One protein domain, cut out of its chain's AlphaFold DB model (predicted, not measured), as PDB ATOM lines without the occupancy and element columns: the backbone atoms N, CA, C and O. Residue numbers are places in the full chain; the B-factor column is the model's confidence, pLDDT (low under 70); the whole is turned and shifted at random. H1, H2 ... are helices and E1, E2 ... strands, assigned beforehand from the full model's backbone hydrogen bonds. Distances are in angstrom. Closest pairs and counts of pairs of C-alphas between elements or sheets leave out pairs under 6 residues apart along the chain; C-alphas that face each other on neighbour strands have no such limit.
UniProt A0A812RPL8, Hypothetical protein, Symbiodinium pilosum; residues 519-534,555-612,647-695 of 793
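What this domain is: This is residues 519 to 534, 555 to 612 and 647 to 695 of the 793 residues of the protein "Hypothetical protein" of Symbiodinium pilosum (UniProt A0A812RPL8). Little regular structure is here: a small sandwich of two sheets only partly face to face, nearest at E1 and E5, with long loops and short H1 beyond one end. Each sheet is an antiparallel meander, neighbours following in turn: E1 E2 E3 E4, then, after H1, E5 E6 E7. The printed part has 123 residues, 43 of them in named elements, and these 43 are mostly strand; the whole is compact, radius of gyration of the C-alphas 15.7 A, spans 51 by 30 by 25 A.

How they stand to each other: After residues 519 to 534, find hairpins E1, 561 to 564, with E2, 570 to 574 (N 563 to O 572, 2.9 A); E2 with E3, 580 to 585 (N 571 to O 584, 2.8 A); E3 with E4, 590 to 596 (N 583 to O 593, 2.8 A). H1, 661 to 664, too short for O i to N i+4 pairs, is on neither sheet. Hairpins E5, 669 to 674, with E6, 680 to 685, and E6 with E7, 689 to 693, show N 673 to O 682, 3.0 A, and N 683 to O 690, 2.8 A. Closest C-alphas of E1 and E5 are Ser 561 and Asp 671, 5.2 A.

Where its parts are: Find E1 beginning at C-alpha 561 (34.526, 53.811, 38.823); E4 spans 18.0 A; E7 ends at C-alpha 693 (45.099, 40.392, 30.333).

The domain as a whole: Cuts leave C-alphas 534 and 555 9.4 A apart, 612 and 647 30.3 A. Ten residues have pLDDT under 70, among them 660 to 662.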
ATOM      1  N   ASP A 519      29.796  56.887  24.734       88.12
ATOM      2  CA  ASP A 519      30.719  55.754  24.787       88.12
ATOM      3  C   ASP A 519      30.263  54.693  25.791       88.12
ATOM      4  O   ASP A 519      30.451  53.497  25.551       88.12
ATOM      5  N   ILE A 520      29.588  55.121  26.868       85.50
ATOM      6  CA  ILE A 520      29.020  54.236  27.892       85.50
ATOM      7  C   ILE A 520      28.082  53.199  27.267       85.50
ATOM      8  O   ILE A 520      28.126  52.047  27.677       85.50
ATOM      9  N   GLN A 521      27.254  53.567  26.282       84.38
ATOM     10  CA  GLN A 521      26.234  52.689  25.685       84.38
ATOM     11  C   GLN A 521      25.485  51.829  26.713       84.38
ATOM     12  O   GLN A 521      25.696  50.620  26.817       84.38
ATOM     13  N   SER A 522      24.596  52.469  27.472       83.88
ATOM     14  CA  SER A 522      23.801  51.782  28.491       83.88
ATOM     15  C   SER A 522      22.956  50.671  27.870       83.88
ATOM     16  O   SER A 522      22.423  50.813  26.768       83.88
ATOM     17  N   ALA A 523      22.835  49.551  28.574       85.19
ATOM     18  CA  ALA A 523      21.907  48.497  28.198       85.19
ATOM     19  C   ALA A 523      20.506  48.765  28.767       85.19
ATOM     20  O   ALA A 523      20.332  49.559  29.690       85.19
ATOM     21  N   ARG A 524      19.499  48.083  28.211       85.81
ATOM     22  CA  ARG A 524      18.124  48.120  28.713       85.81
ATOM     23  C   ARG A 524      17.909  46.958  29.678       85.81
ATOM     24  O   ARG A 524      18.119  45.800  29.302       85.81
ATOM     25  N   HIS A 525      17.449  47.241  30.892       85.75
ATOM     26  CA  HIS A 525      16.980  46.190  31.789       85.75
ATOM     27  C   HIS A 525      15.582  45.721  31.381       85.75
ATOM     28  O   HIS A 525      14.809  46.437  30.750       85.75
ATOM     29  N   TRP A 526      15.223  44.495  31.754       83.38
ATOM     30  CA  TRP A 526      13.919  43.920  31.410       83.38
ATOM     31  C   TRP A 526      12.728  44.685  32.004       83.38
ATOM     32  O   TRP A 526      11.679  44.746  31.371       83.38
ATOM     33  N   LYS A 527      12.902  45.296  33.186       80.75
ATOM     34  CA  LYS A 527      11.885  46.128  33.854       80.75
ATOM     35  C   LYS A 527      11.809  47.554  33.289       80.75
ATOM     36  O   LYS A 527      10.853  48.272  33.582       80.75
ATOM     37  N   ASP A 528      12.784  47.977  32.483       80.88
ATOM     38  CA  ASP A 528      12.841  49.351  31.994       80.88
ATOM     39  C   ASP A 528      11.749  49.607  30.952       80.88
ATOM     40  O   ASP A 528      11.729  49.030  29.858       80.88
ATOM     41  N   MET A 529      10.867  50.554  31.263       79.62
ATOM     42  CA  MET A 529       9.826  51.040  30.347       79.62
ATOM     43  C   MET A 529      10.323  52.137  29.393       79.62
ATOM     44  O   MET A 529       9.556  52.660  28.587       79.62
ATOM     45  N   PHE A 530      11.605  52.487  29.465       78.81
ATOM     46  CA  PHE A 530      12.266  53.436  28.577       78.81
ATOM     47  C   PHE A 530      13.261  52.716  27.656       78.81
ATOM     48  O   PHE A 530      13.670  51.579  27.892       78.81
ATOM     49  N   SER A 531      13.615  53.367  26.552       77.44
ATOM     50  CA  SER A 531      14.630  52.875  25.623       77.44
ATOM     51  C   SER A 531      16.033  53.113  26.167       77.44
ATOM     52  O   SER A 531      16.279  54.150  26.763       77.44
ATOM     53  N   ALA A 532      16.985  52.243  25.837       74.06
ATOM     54  CA  ALA A 532      18.402  52.444  26.150       74.06
ATOM     55  C   ALA A 532      19.107  53.521  25.289       74.06
ATOM     56  O   ALA A 532      20.331  53.548  25.217       74.06
ATOM     57  N   VAL A 533      18.367  54.368  24.565       67.25
ATOM     58  CA  VAL A 533      18.960  55.316  23.609       67.25
ATOM     59  C   VAL A 533      19.633  56.476  24.351       67.25
ATOM     60  O   VAL A 533      19.037  57.110  25.218       67.25
ATOM     61  N   ASN A 534      20.881  56.756  23.962       57.84
ATOM     62  CA  ASN A 534      21.816  57.685  24.617       57.84
ATOM     63  C   ASN A 534      21.728  59.131  24.093       57.84
ATOM     64  O   ASN A 534      22.635  59.934  24.311       57.84
ATOM     65  N   LEU A 555      18.715  58.605  32.675       62.06
ATOM     66  CA  LEU A 555      19.380  59.674  33.436       62.06
ATOM     67  C   LEU A 555      20.599  59.157  34.222       62.06
ATOM     68  O   LEU A 555      21.529  59.918  34.471       62.06
ATOM     69  N   ASN A 556      20.638  57.854  34.521       68.69
ATOM     70  CA  ASN A 556      21.687  57.191  35.301       68.69
ATOM     71  C   ASN A 556      22.882  56.721  34.441       68.69
ATOM     72  O   ASN A 556      23.432  55.648  34.678       68.69
ATOM     73  N   GLN A 557      23.249  57.483  33.408       80.75
ATOM     74  CA  GLN A 557      24.419  57.206  32.568       80.75
ATOM     75  C   GLN A 557      25.611  58.030  33.044       80.75
ATOM     76  O   GLN A 557      25.753  59.198  32.695       80.75
ATOM     77  N   ASN A 558      26.466  57.408  33.846       89.31
ATOM     78  CA  ASN A 558      27.700  58.000  34.342       89.31
ATOM     79  C   ASN A 558      28.805  56.945  34.445       89.31
ATOM     80  O   ASN A 558      28.533  55.740  34.411       89.31
ATOM     81  N   PHE A 559      30.049  57.393  34.590       93.50
ATOM     82  CA  PHE A 559      31.117  56.508  35.037       93.50
ATOM     83  C   PHE A 559      31.065  56.394  36.561       93.50
ATOM     84  O   PHE A 559      31.080  57.404  37.260       93.50
ATOM     85  N   ASN A 560      30.958  55.162  37.059       92.25
ATOM     86  CA  ASN A 560      30.849  54.865  38.488       92.25
ATOM     87  C   ASN A 560      32.211  54.594  39.134       92.25
ATOM     88  O   ASN A 560      32.388  54.843  40.317       92.25
ATOM     89  N   SER A 561      33.161  54.065  38.365       94.31
ATOM     90  CA  SER A 561      34.526  53.811  38.823       94.31
ATOM     91  C   SER A 561      35.501  54.102  37.689       94.31
ATOM     92  O   SER A 561      35.214  53.818  36.515       94.31
ATOM     93  N   ILE A 562      36.628  54.704  38.063       95.94
ATOM     94  CA  ILE A 562      37.730  55.072  37.182       95.94
ATOM     95  C   ILE A 562      39.052  54.626  37.805       95.94
ATOM     96  O   ILE A 562      39.225  54.712  39.019       95.94
ATOM     97  N   ALA A 563      39.991  54.177  36.978       94.69
ATOM     98  CA  ALA A 563      41.318  53.769  37.424       94.69
ATOM     99  C   ALA A 563      42.370  54.118  36.371       94.69
ATOM    100  O   ALA A 563      42.204  53.795  35.193       94.69
ATOM    101  N   TYR A 564      43.467  54.748  36.786       93.81
ATOM    102  CA  TYR A 564      44.623  54.963  35.918       93.81
ATOM    103  C   TYR A 564      45.466  53.695  35.785       93.81
ATOM    104  O   TYR A 564      45.678  52.957  36.751       93.81
ATOM    105  N   ALA A 565      46.009  53.469  34.592       90.25
ATOM    106  CA  ALA A 565      47.106  52.531  34.411       90.25
ATOM    107  C   ALA A 565      48.358  53.059  35.119       90.25
ATOM    108  O   ALA A 565      48.584  54.267  35.157       90.25
ATOM    109  N   ARG A 566      49.228  52.171  35.622       84.38
ATOM    110  CA  ARG A 566      50.466  52.573  36.323       84.38
ATOM    111  C   ARG A 566      51.389  53.464  35.481       84.38
ATOM    112  O   ARG A 566      52.106  54.280  36.061       84.38
ATOM    113  N   SER A 567      51.362  53.311  34.154       82.31
ATOM    114  CA  SER A 567      52.092  54.158  33.201       82.31
ATOM    115  C   SER A 567      51.534  55.582  33.104       82.31
ATOM    116  O   SER A 567      52.239  56.472  32.640       82.31
ATOM    117  N   GLY A 568      50.287  55.812  33.525       85.88
ATOM    118  CA  GLY A 568      49.587  57.092  33.406       85.88
ATOM    119  C   GLY A 568      49.061  57.402  31.998       85.88
ATOM    120  O   GLY A 568      48.417  58.428  31.814       85.88
ATOM    121  N   GLU A 569      49.305  56.538  31.008       87.44
ATOM    122  CA  GLU A 569      48.899  56.744  29.603       87.44
ATOM    123  C   GLU A 569      47.434  56.383  29.343       87.44
ATOM    124  O   GLU A 569      46.787  56.954  28.472       87.44
ATOM    125  N   LEU A 570      46.901  55.427  30.105       92.38
ATOM    126  CA  LEU A 570      45.540  54.936  29.942       92.38
ATOM    127  C   LEU A 570      44.713  55.219  31.192       92.38
ATOM    128  O   LEU A 570      45.163  54.999  32.318       92.38
ATOM    129  N   LEU A 571      43.475  55.638  30.969       95.00
ATOM    130  CA  LEU A 571      42.436  55.746  31.978       95.00
ATOM    131  C   LEU A 571      41.329  54.756  31.645       95.00
ATOM    132  O   LEU A 571      40.754  54.776  30.557       95.00
ATOM    133  N   LEU A 572      41.008  53.895  32.597       95.44
ATOM    134  CA  LEU A 572      39.889  52.985  32.482       95.44
ATOM    135  C   LEU A 572      38.682  53.598  33.173       95.44
ATOM    136  O   LEU A 572      38.758  53.975  34.338       95.44
ATOM    137  N   CYS A 573      37.555  53.626  32.467       94.94
ATOM    138  CA  CYS A 573      36.278  54.086  32.983       94.94
ATOM    139  C   CYS A 573      35.207  53.003  32.819       94.94
ATOM    140  O   CYS A 573      35.038  52.415  31.747       94.94
ATOM    141  N   SER A 574      34.439  52.769  33.880       94.00
ATOM    142  CA  SER A 574      33.315  51.831  33.884       94.00
ATOM    143  C   SER A 574      32.022  52.512  34.296       94.00
ATOM    144  O   SER A 574      32.026  53.458  35.083       94.00
ATOM    145  N   SER A 575      30.905  52.027  33.766       91.69
ATOM    146  CA  SER A 575      29.570  52.500  34.123       91.69
ATOM    147  C   SER A 575      28.754  51.361  34.704       91.69
ATOM    148  O   SER A 575      28.836  50.233  34.225       91.69
ATOM    149  N   ARG A 576      27.916  51.674  35.694       89.38
ATOM    150  CA  ARG A 576      27.089  50.686  36.389       89.38
ATOM    151  C   ARG A 576      26.154  49.920  35.450       89.38
ATOM    152  O   ARG A 576      26.080  48.701  35.545       89.38
ATOM    153  N   ASN A 577      25.486  50.632  34.541       86.25
ATOM    154  CA  ASN A 577      24.410  50.102  33.689       86.25
ATOM    155  C   ASN A 577      24.890  49.765  32.267       86.25
ATOM    156  O   ASN A 577      24.096  49.754  31.316       86.25
ATOM    157  N   SER A 578      26.199  49.580  32.095       88.88
ATOM    158  CA  SER A 578      26.803  49.232  30.816       88.88
ATOM    159  C   SER A 578      27.545  47.902  30.908       88.88
ATOM    160  O   SER A 578      28.312  47.691  31.846       88.88
ATOM    161  N   PRO A 579      27.395  47.017  29.909       90.81
ATOM    162  CA  PRO A 579      28.229  45.832  29.779       90.81
ATOM    163  C   PRO A 579      29.607  46.161  29.183       90.81
ATOM    164  O   PRO A 579      30.361  45.240  28.875       90.81
ATOM    165  N   PHE A 580      29.928  47.435  28.948       91.62
ATOM    166  CA  PHE A 580      31.178  47.871  28.344       91.62
ATOM    167  C   PHE A 580      32.065  48.605  29.347       91.62
ATOM    168  O   PHE A 580      31.596  49.353  30.202       91.62
ATOM    169  N   VAL A 581      33.371  48.428  29.174       93.88
ATOM    170  CA  VAL A 581      34.407  49.240  29.814       93.88
ATOM    171  C   VAL A 581      35.101  50.070  28.746       93.88
ATOM    172  O   VAL A 581      35.483  49.535  27.701       93.88
ATOM    173  N   SER A 582      35.268  51.360  29.014       94.62
ATOM    174  CA  SER A 582      35.926  52.307  28.118       94.62
ATOM    175  C   SER A 582      37.359  52.554  28.580       94.62
ATOM    176  O   SER A 582      37.594  52.837  29.751       94.62
ATOM    177  N   LEU A 583      38.312  52.450  27.659       94.62
ATOM    178  CA  LEU A 583      39.715  52.801  27.858       94.62
ATOM    179  C   LEU A 583      40.000  54.083  27.089       94.62
ATOM    180  O   LEU A 583      39.858  54.105  25.866       94.62
ATOM    181  N   TYR A 584      40.413  55.123  27.797       95.69
ATOM    182  CA  TYR A 584      40.797  56.406  27.230       95.69
ATOM    183  C   TYR A 584      42.308  56.582  27.279       95.69
ATOM    184  O   TYR A 584      42.947  56.199  28.256       95.69
ATOM    185  N   ASP A 585      42.862  57.185  26.237       93.94
ATOM    186  CA  ASP A 585      44.214  57.731  26.260       93.94
ATOM    187  C   ASP A 585      44.181  59.093  26.961       93.94
ATOM    188  O   ASP A 585      43.389  59.973  26.608       93.94
ATOM    189  N   THR A 586      45.020  59.253  27.978       90.31
ATOM    190  CA  THR A 586      45.081  60.448  28.827       90.31
ATOM    191  C   THR A 586      45.816  61.598  28.151       90.31
ATOM    192  O   THR A 586      45.568  62.753  28.486       90.31
ATOM    193  N   SER A 587      46.701  61.302  27.195       89.50
ATOM    194  CA  SER A 587      47.474  62.313  26.472       89.50
ATOM    195  C   SER A 587      46.643  62.997  25.388       89.50
ATOM    196  O   SER A 587      46.715  64.213  25.213       89.50
ATOM    197  N   ALA A 588      45.822  62.212  24.686       90.69
ATOM    198  CA  ALA A 588      44.982  62.678  23.591       90.69
ATOM    199  C   ALA A 588      43.526  62.956  24.005       90.69
ATOM    200  O   ALA A 588      42.783  63.537  23.218       90.69
ATOM    201  N   TYR A 589      43.096  62.524  25.198       92.31
ATOM    202  CA  TYR A 589      41.697  62.559  25.649       92.31
ATOM    203  C   TYR A 589      40.726  61.862  24.679       92.31
ATOM    204  O   TYR A 589      39.595  62.302  24.472       92.31
ATOM    205  N   THR A 590      41.166  60.761  24.061       92.81
ATOM    206  CA  THR A 590      40.374  59.991  23.085       92.81
ATOM    207  C   THR A 590      40.106  58.573  23.572       92.81
ATOM    208  O   THR A 590      40.860  58.017  24.371       92.81
ATOM    209  N   LEU A 591      39.012  57.966  23.104       93.75
ATOM    210  CA  LEU A 591      38.693  56.570  23.393       93.75
ATOM    211  C   LEU A 591      39.652  55.651  22.617       93.75
ATOM    212  O   LEU A 591      39.553  55.531  21.398       93.75
ATOM    213  N   ALA A 592      40.550  54.975  23.329       91.25
ATOM    214  CA  ALA A 592      41.507  54.034  22.756       91.25
ATOM    215  C   ALA A 592      40.847  52.691  22.413       91.25
ATOM    216  O   ALA A 592      41.043  52.138  21.329       91.25
ATOM    217  N   ALA A 593      40.059  52.147  23.340       90.31
ATOM    218  CA  ALA A 593      39.378  50.877  23.141       90.31
ATOM    219  C   ALA A 593      38.130  50.765  24.012       90.31
ATOM    220  O   ALA A 593      38.008  51.386  25.064       90.31
ATOM    221  N   ARG A 594      37.216  49.897  23.589       91.81
ATOM    222  CA  ARG A 594      36.050  49.522  24.379       91.81
ATOM    223  C   ARG A 594      35.969  48.013  24.487       91.81
ATOM    224  O   ARG A 594      35.943  47.316  23.475       91.81
ATOM    225  N   VAL A 595      35.898  47.518  25.715       91.94
ATOM    226  CA  VAL A 595      35.920  46.088  26.019       91.94
ATOM    227  C   VAL A 595      34.532  45.648  26.467       91.94
ATOM    228  O   VAL A 595      33.933  46.252  27.351       91.94
ATOM    229  N   THR A 596      33.991  44.610  25.828       92.69
ATOM    230  CA  THR A 596      32.710  44.005  26.225       92.69
ATOM    231  C   THR A 596      32.937  43.028  27.366       92.69
ATOM    232  O   THR A 596      33.684  42.070  27.201       92.69
ATOM    233  N   ILE A 597      32.267  43.253  28.496       91.62
ATOM    234  CA  ILE A 597      32.406  42.433  29.700       91.62
ATOM    235  C   ILE A 597      31.737  41.072  29.518       91.62
ATOM    236  O   ILE A 597      32.308  40.028  29.815       91.62
ATOM    237  N   THR A 598      30.489  41.083  29.056       91.50
ATOM    238  CA  THR A 598      29.677  39.875  28.935       91.50
ATOM    239  C   THR A 598      28.697  39.986  27.781       91.50
ATOM    240  O   THR A 598      28.172  41.054  27.474       91.50
ATOM    241  N   THR A 599      28.438  38.848  27.144       89.81
ATOM    242  CA  THR A 599      27.387  38.678  26.134       89.81
ATOM    243  C   THR A 599      26.267  37.764  26.630       89.81
ATOM    244  O   THR A 599      25.455  37.296  25.828       89.81
ATOM    245  N   ASN A 600      26.251  37.446  27.928       89.19
ATOM    246  CA  ASN A 600      25.290  36.518  28.501       89.19
ATOM    247  C   ASN A 600      23.874  37.117  28.472       89.19
ATOM    248  O   ASN A 600      23.615  38.157  29.066       89.19
ATOM    249  N   ARG A 601      22.949  36.440  27.788       85.19
ATOM    250  CA  ARG A 601      21.552  36.878  27.639       85.19
ATOM    251  C   ARG A 601      20.639  36.397  28.763       85.19
ATOM    252  O   ARG A 601      19.484  36.811  28.801       85.19
ATOM    253  N   SER A 602      21.139  35.549  29.665       83.56
ATOM    254  CA  SER A 602      20.431  35.212  30.903       83.56
ATOM    255  C   SER A 602      20.452  36.363  31.910       83.56
ATOM    256  O   SER A 602      19.763  36.288  32.923       83.56
ATOM    257  N   LEU A 603      21.260  37.397  31.653       87.12
ATOM    258  CA  LEU A 603      21.391  38.578  32.491       87.12
ATOM    259  C   LEU A 603      20.591  39.747  31.909       87.12
ATOM    260  O   LEU A 603      20.555  39.971  30.695       87.12
ATOM    261  N   SER A 604      19.979  40.514  32.801       87.00
ATOM    262  CA  SER A 604      19.325  41.783  32.497       87.00
ATOM    263  C   SER A 604      20.375  42.895  32.423       87.00
ATOM    264  O   SER A 604      21.317  42.904  33.212       87.00
ATOM    265  N   GLY A 605      20.219  43.850  31.501       85.88
ATOM    266  CA  GLY A 605      21.180  44.953  31.352       85.88
ATOM    267  C   GLY A 605      22.425  44.603  30.528       85.88
ATOM    268  O   GLY A 605      23.492  45.166  30.745       85.88
ATOM    269  N   VAL A 606      22.302  43.689  29.559       89.19
ATOM    270  CA  VAL A 606      23.386  43.368  28.602       89.19
ATOM    271  C   VAL A 606      23.089  43.877  27.192       89.19
ATOM    272  O   VAL A 606      23.990  44.267  26.456       89.19
ATOM    273  N   GLN A 607      21.822  43.879  26.782       87.75
ATOM    274  CA  GLN A 607      21.423  44.298  25.440       87.75
ATOM    275  C   GLN A 607      20.791  45.684  25.481       87.75
ATOM    276  O   GLN A 607      19.928  45.951  26.311       87.75
ATOM    277  N   SER A 608      21.168  46.552  24.547       84.06
ATOM    278  CA  SER A 608      20.475  47.829  24.333       84.06
ATOM    279  C   SER A 608      19.079  47.621  23.736       84.06
ATOM    280  O   SER A 608      18.121  48.292  24.119       84.06
ATOM    281  N   PHE A 609      18.942  46.642  22.837       86.81
ATOM    282  CA  PHE A 609      17.683  46.284  22.189       86.81
ATOM    283  C   PHE A 609      17.221  44.894  22.623       86.81
ATOM    284  O   PHE A 609      17.881  43.891  22.351       86.81
ATOM    285  N   LEU A 610      16.061  44.846  23.278       86.38
ATOM    286  CA  LEU A 610      15.390  43.606  23.657       86.38
ATOM    287  C   LEU A 610      14.545  43.075  22.492       86.38
ATOM    288  O   LEU A 610      14.011  43.841  21.688       86.38
ATOM    289  N   ASN A 611      14.411  41.753  22.403       87.56
ATOM    290  CA  ASN A 611      13.629  41.104  21.353       87.56
ATOM    291  C   ASN A 611      12.123  41.242  21.628       87.56
ATOM    292  O   ASN A 611      11.630  40.719  22.626       87.56
ATOM    293  N   SER A 612      11.383  41.867  20.711       87.62
ATOM    294  CA  SER A 612       9.931  42.061  20.835       87.62
ATOM    295  C   SER A 612       9.137  40.755  20.873       87.62
ATOM    296  O   SER A 612       8.062  40.734  21.454       87.62
ATOM    297  N   GLU A 647       8.270  34.856  48.881       59.97
ATOM    298  CA  GLU A 647       7.714  35.113  50.216       59.97
ATOM    299  C   GLU A 647       8.790  35.669  51.171       59.97
ATOM    300  O   GLU A 647       8.489  36.509  52.013       59.97
ATOM    301  N   GLU A 648      10.043  35.231  51.022       68.50
ATOM    302  CA  GLU A 648      11.229  35.695  51.754       68.50
ATOM    303  C   GLU A 648      11.819  36.979  51.145       68.50
ATOM    304  O   GLU A 648      12.513  37.729  51.835       68.50
ATOM    305  N   ALA A 649      11.545  37.254  49.865       75.62
ATOM    306  CA  ALA A 649      11.980  38.473  49.201       75.62
ATOM    307  C   ALA A 649      11.204  39.673  49.735       75.62
ATOM    308  O   ALA A 649       9.973  39.692  49.812       75.62
ATOM    309  N   LEU A 650      11.949  40.714  50.086       85.31
ATOM    310  CA  LEU A 650      11.375  41.944  50.597       85.31
ATOM    311  C   LEU A 650      11.197  42.943  49.444       85.31
ATOM    312  O   LEU A 650      12.129  43.174  48.663       85.31
ATOM    313  N   PRO A 651      10.024  43.594  49.334       81.38
ATOM    314  CA  PRO A 651       9.752  44.513  48.242       81.38
ATOM    315  C   PRO A 651      10.728  45.694  48.275       81.38
ATOM    316  O   PRO A 651      10.918  46.347  49.301       81.38
ATOM    317  N   GLY A 652      11.337  45.981  47.125       80.69
ATOM    318  CA  GLY A 652      12.271  47.098  46.959       80.69
ATOM    319  C   GLY A 652      13.732  46.786  47.305       80.69
ATOM    320  O   GLY A 652      14.577  47.674  47.182       80.69
ATOM    321  N   VAL A 653      14.069  45.548  47.683       83.50
ATOM    322  CA  VAL A 653      15.463  45.153  47.934       83.50
ATOM    323  C   VAL A 653      16.220  44.928  46.621       83.50
ATOM    324  O   VAL A 653      15.945  44.015  45.843       83.50
ATOM    325  N   VAL A 654      17.225  45.775  46.378       77.38
ATOM    326  CA  VAL A 654      18.085  45.722  45.177       77.38
ATOM    327  C   VAL A 654      19.360  44.901  45.421       77.38
ATOM    328  O   VAL A 654      19.935  44.325  44.497       77.38
ATOM    329  N   VAL A 655      19.830  44.839  46.672       75.50
ATOM    330  CA  VAL A 655      21.114  44.246  47.083       75.50
ATOM    331  C   VAL A 655      20.921  43.395  48.350       75.50
ATOM    332  O   VAL A 655      20.238  43.851  49.257       75.50
ATOM    333  N   GLY A 656      21.529  42.201  48.431       74.56
ATOM    334  CA  GLY A 656      21.443  41.293  49.585       74.56
ATOM    335  C   GLY A 656      20.745  39.956  49.306       74.56
ATOM    336  O   GLY A 656      20.555  39.583  48.150       74.56
ATOM    337  N   GLU A 657      20.400  39.258  50.389       72.94
ATOM    338  CA  GLU A 657      19.776  37.924  50.410       72.94
ATOM    339  C   GLU A 657      18.288  37.950  50.069       72.94
ATOM    340  O   GLU A 657      17.825  37.182  49.235       72.94
ATOM    341  N   ALA A 658      17.554  38.906  50.643       75.50
ATOM    342  CA  ALA A 658      16.111  39.063  50.461       75.50
ATOM    343  C   ALA A 658      15.735  39.722  49.117       75.50
ATOM    344  O   ALA A 658      14.769  40.481  49.036       75.50
ATOM    345  N   LYS A 659      16.541  39.501  48.072       73.69
ATOM    346  CA  LYS A 659      16.282  40.009  46.725       73.69
ATOM    347  C   LYS A 659      15.229  39.177  46.016       73.69
ATOM    348  O   LYS A 659      15.217  37.951  46.091       73.69
ATOM    349  N   ASP A 660      14.475  39.852  45.159       69.19
ATOM    350  CA  ASP A 660      13.741  39.181  44.098       69.19
ATOM    351  C   ASP A 660      14.707  38.444  43.153       69.19
ATOM    352  O   ASP A 660      15.735  38.983  42.735       69.19
ATOM    353  N   ALA A 661      14.309  37.267  42.670       67.06
ATOM    354  CA  ALA A 661      15.071  36.501  41.673       67.06
ATOM    355  C   ALA A 661      15.407  37.299  40.387       67.06
ATOM    356  O   ALA A 661      16.320  36.948  39.639       67.06
ATOM    357  N   TYR A 662      14.672  38.381  40.102       67.12
ATOM    358  CA  TYR A 662      14.953  39.272  38.974       67.12
ATOM    359  C   TYR A 662      16.099  40.238  39.243       67.12
ATOM    360  O   TYR A 662      16.936  40.429  38.365       67.12
ATOM    361  N   THR A 663      16.125  40.862  40.425       71.19
ATOM    362  CA  THR A 663      17.177  41.828  40.781       71.19
ATOM    363  C   THR A 663      18.518  41.122  40.978       71.19
ATOM    364  O   THR A 663      19.573  41.735  40.843       71.19
ATOM    365  N   GLU A 664      18.498  39.808  41.213       72.06
ATOM    366  CA  GLU A 664      19.678  38.941  41.180       72.06
ATOM    367  C   GLU A 664      20.309  38.823  39.777       72.06
ATOM    368  O   GLU A 664      21.529  38.750  39.658       72.06
ATOM    369  N   LYS A 665      19.505  38.850  38.703       81.31
ATOM    370  CA  LYS A 665      19.979  38.689  37.311       81.31
ATOM    371  C   LYS A 665      20.428  39.993  36.657       81.31
ATOM    372  O   LYS A 665      20.757  40.000  35.470       81.31
ATOM    373  N   GLU A 666      20.394  41.108  37.376       86.69
ATOM    374  CA  GLU A 666      20.864  42.386  36.855       86.69
ATOM    375  C   GLU A 666      22.392  42.435  36.821       86.69
ATOM    376  O   GLU A 666      23.074  42.231  37.831       86.69
ATOM    377  N   LEU A 667      22.934  42.760  35.650       90.00
ATOM    378  CA  LEU A 667      24.339  43.092  35.516       90.00
ATOM    379  C   LEU A 667      24.565  44.515  36.028       90.00
ATOM    380  O   LEU A 667      24.089  45.471  35.419       90.00
ATOM    381  N   HIS A 668      25.343  44.642  37.101       90.50
ATOM    382  CA  HIS A 668      25.927  45.919  37.511       90.50
ATOM    383  C   HIS A 668      27.448  45.798  37.533       90.50
ATOM    384  O   HIS A 668      27.984  44.801  38.028       90.50
ATOM    385  N   VAL A 669      28.130  46.816  37.011       93.00
ATOM    386  CA  VAL A 669      29.583  46.985  37.140       93.00
ATOM    387  C   VAL A 669      29.851  47.957  38.277       93.00
ATOM    388  O   VAL A 669      29.408  49.106  38.236       93.00
ATOM    389  N   TRP A 670      30.537  47.497  39.314       93.12
ATOM    390  CA  TRP A 670      30.712  48.292  40.525       93.12
ATOM    391  C   TRP A 670      32.041  49.018  40.557       93.12
ATOM    392  O   TRP A 670      32.075  50.195  40.913       93.12
ATOM    393  N   ASP A 671      33.111  48.323  40.188       95.06
ATOM    394  CA  ASP A 671      34.465  48.814  40.389       95.06
ATOM    395  C   ASP A 671      35.448  48.209  39.391       95.06
ATOM    396  O   ASP A 671      35.212  47.117  38.859       95.06
ATOM    397  N   VAL A 672      36.554  48.908  39.145       95.25
ATOM    398  CA  VAL A 672      37.630  48.438  38.278       95.25
ATOM    399  C   VAL A 672      38.985  48.837  38.838       95.25
ATOM    400  O   VAL A 672      39.161  49.941  39.335       95.25
ATOM    401  N   ALA A 673      39.967  47.955  38.680       93.50
ATOM    402  CA  ALA A 673      41.348  48.228  39.040       93.50
ATOM    403  C   ALA A 673      42.311  47.778  37.940       93.50
ATOM    404  O   ALA A 673      42.102  46.747  37.291       93.50
ATOM    405  N   PHE A 674      43.405  48.520  37.776       91.12
ATOM    406  CA  PHE A 674      44.568  48.060  37.026       91.12
ATOM    407  C   PHE A 674      45.515  47.264  37.919       91.12
ATOM    408  O   PHE A 674      45.679  47.538  39.106       91.12
ATOM    409  N   SER A 675      46.176  46.285  37.313       86.69
ATOM    410  CA  SER A 675      47.358  45.650  37.892       86.69
ATOM    411  C   SER A 675      48.524  46.637  37.974       86.69
ATOM    412  O   SER A 675      48.626  47.570  37.174       86.69
ATOM    413  N   ALA A 676      49.437  46.405  38.919       80.88
ATOM    414  CA  ALA A 676      50.600  47.265  39.130       80.88
ATOM    415  C   ALA A 676      51.512  47.380  37.894       80.88
ATOM    416  O   ALA A 676      52.163  48.400  37.706       80.88
ATOM    417  N   ASP A 677      51.538  46.363  37.034       74.56
ATOM    418  CA  ASP A 677      52.283  46.368  35.774       74.56
ATOM    419  C   ASP A 677      51.424  46.754  34.565       74.56
ATOM    420  O   ASP A 677      51.890  46.669  33.437       74.56
ATOM    421  N   SER A 678      50.180  47.200  34.754       78.38
ATOM    422  CA  SER A 678      49.256  47.633  33.690       78.38
ATOM    423  C   SER A 678      48.956  46.603  32.585       78.38
ATOM    424  O   SER A 678      48.253  46.922  31.634       78.38
ATOM    425  N   GLN A 679      49.413  45.353  32.721       78.25
ATOM    426  CA  GLN A 679      49.163  44.280  31.746       78.25
ATOM    427  C   GLN A 679      47.793  43.636  31.939       78.25
ATOM    428  O   GLN A 679      47.241  43.018  31.030       78.25
ATOM    429  N   GLN A 680      47.265  43.732  33.153       86.38
ATOM    430  CA  GLN A 680      45.945  43.249  33.514       86.38
ATOM    431  C   GLN A 680      45.077  44.361  34.081       86.38
ATOM    432  O   GLN A 680      45.566  45.284  34.737       86.38
ATOM    433  N   PHE A 681      43.776  44.214  33.897       91.69
ATOM    434  CA  PHE A 681      42.782  44.961  34.649       91.69
ATOM    435  C   PHE A 681      41.640  44.031  35.054       91.69
ATOM    436  O   PHE A 681      41.356  43.042  34.377       91.69
ATOM    437  N   ALA A 682      41.010  44.323  36.186       93.44
ATOM    438  CA  ALA A 682      39.975  43.493  36.782       93.44
ATOM    439  C   ALA A 682      38.715  44.312  37.004       93.44
ATOM    440  O   ALA A 682      38.771  45.363  37.630       93.44
ATOM    441  N   VAL A 683      37.587  43.803  36.522       95.38
ATOM    442  CA  VAL A 683      36.279  44.455  36.577       95.38
ATOM    443  C   VAL A 683      35.386  43.679  37.537       95.38
ATOM    444  O   VAL A 683      35.089  42.505  37.296       95.38
ATOM    445  N   ALA A 684      34.955  44.325  38.616       95.19
ATOM    446  CA  ALA A 684      34.019  43.769  39.582       95.19
ATOM    447  C   ALA A 684      32.574  43.935  39.096       95.19
ATOM    448  O   ALA A 684      32.106  45.044  38.827       95.19
ATOM    449  N   THR A 685      31.857  42.819  39.011       93.12
ATOM    450  CA  THR A 685      30.454  42.772  38.593       93.12
ATOM    451  C   THR A 685      29.591  42.027  39.606       93.12
ATOM    452  O   THR A 685      30.088  41.343  40.505       93.12
ATOM    453  N   THR A 686      28.273  42.102  39.431       88.12
ATOM    454  CA  THR A 686      27.300  41.343  40.234       88.12
ATOM    455  C   THR A 686      27.487  39.831  40.177       88.12
ATOM    456  O   THR A 686      27.194  39.164  41.160       88.12
ATOM    457  N   HIS A 687      28.006  39.280  39.079       84.50
ATOM    458  CA  HIS A 687      28.167  37.827  38.926       84.50
ATOM    459  C   HIS A 687      29.583  37.325  39.221       84.50
ATOM    460  O   HIS A 687      29.789  36.122  39.362       84.50
ATOM    461  N   GLY A 688      30.566  38.221  39.317       89.62
ATOM    462  CA  GLY A 688      31.953  37.845  39.568       89.62
ATOM    463  C   GLY A 688      32.945  38.916  39.143       89.62
ATOM    464  O   GLY A 688      32.581  40.069  38.905       89.62
ATOM    465  N   VAL A 689      34.210  38.522  39.035       93.00
ATOM    466  CA  VAL A 689      35.289  39.406  38.592       93.00
ATOM    467  C   VAL A 689      35.808  38.945  37.242       93.00
ATOM    468  O   VAL A 689      36.176  37.784  37.079       93.00
ATOM    469  N   PHE A 690      35.855  39.864  36.285       93.12
ATOM    470  CA  PHE A 690      36.463  39.625  34.981       93.12
ATOM    471  C   PHE A 690      37.873  40.192  34.981       93.12
ATOM    472  O   PHE A 690      38.043  41.401  35.113       93.12
ATOM    473  N   VAL A 691      38.876  39.330  34.826       91.00
ATOM    474  CA  VAL A 691      40.273  39.747  34.682       91.00
ATOM    475  C   VAL A 691      40.642  39.686  33.207       91.00
ATOM    476  O   VAL A 691      40.655  38.617  32.602       91.00
ATOM    477  N   TYR A 692      40.944  40.844  32.638       88.88
ATOM    478  CA  TYR A 692      41.463  40.974  31.287       88.88
ATOM    479  C   TYR A 692      42.975  41.070  31.361       88.88
ATOM    480  O   TYR A 692      43.513  41.796  32.194       88.88
ATOM    481  N   CYS A 693      43.655  40.340  30.486       82.62
ATOM    482  CA  CYS A 693      45.099  40.392  30.333       82.62
ATOM    483  C   CYS A 693      45.416  40.778  28.896       82.62
ATOM    484  O   CYS A 693      44.766  40.299  27.965       82.62
ATOM    485  N   GLN A 694      46.426  41.619  28.717       76.12
ATOM    486  CA  GLN A 694      47.021  41.832  27.415       76.12
ATOM    487  C   GLN A 694      47.642  40.513  26.941       76.12
ATOM    488  O   GLN A 694      48.437  39.892  27.650       76.12
ATOM    489  N   ASP A 695      47.244  40.073  25.751       63.12
ATOM    490  CA  ASP A 695      47.873  38.944  25.080       63.12
ATOM    491  C   ASP A 695      49.200  39.426  24.485       63.12
ATOM    492  O   ASP A 695      49.230  40.130  23.472       63.12
TER     493      ASP A 695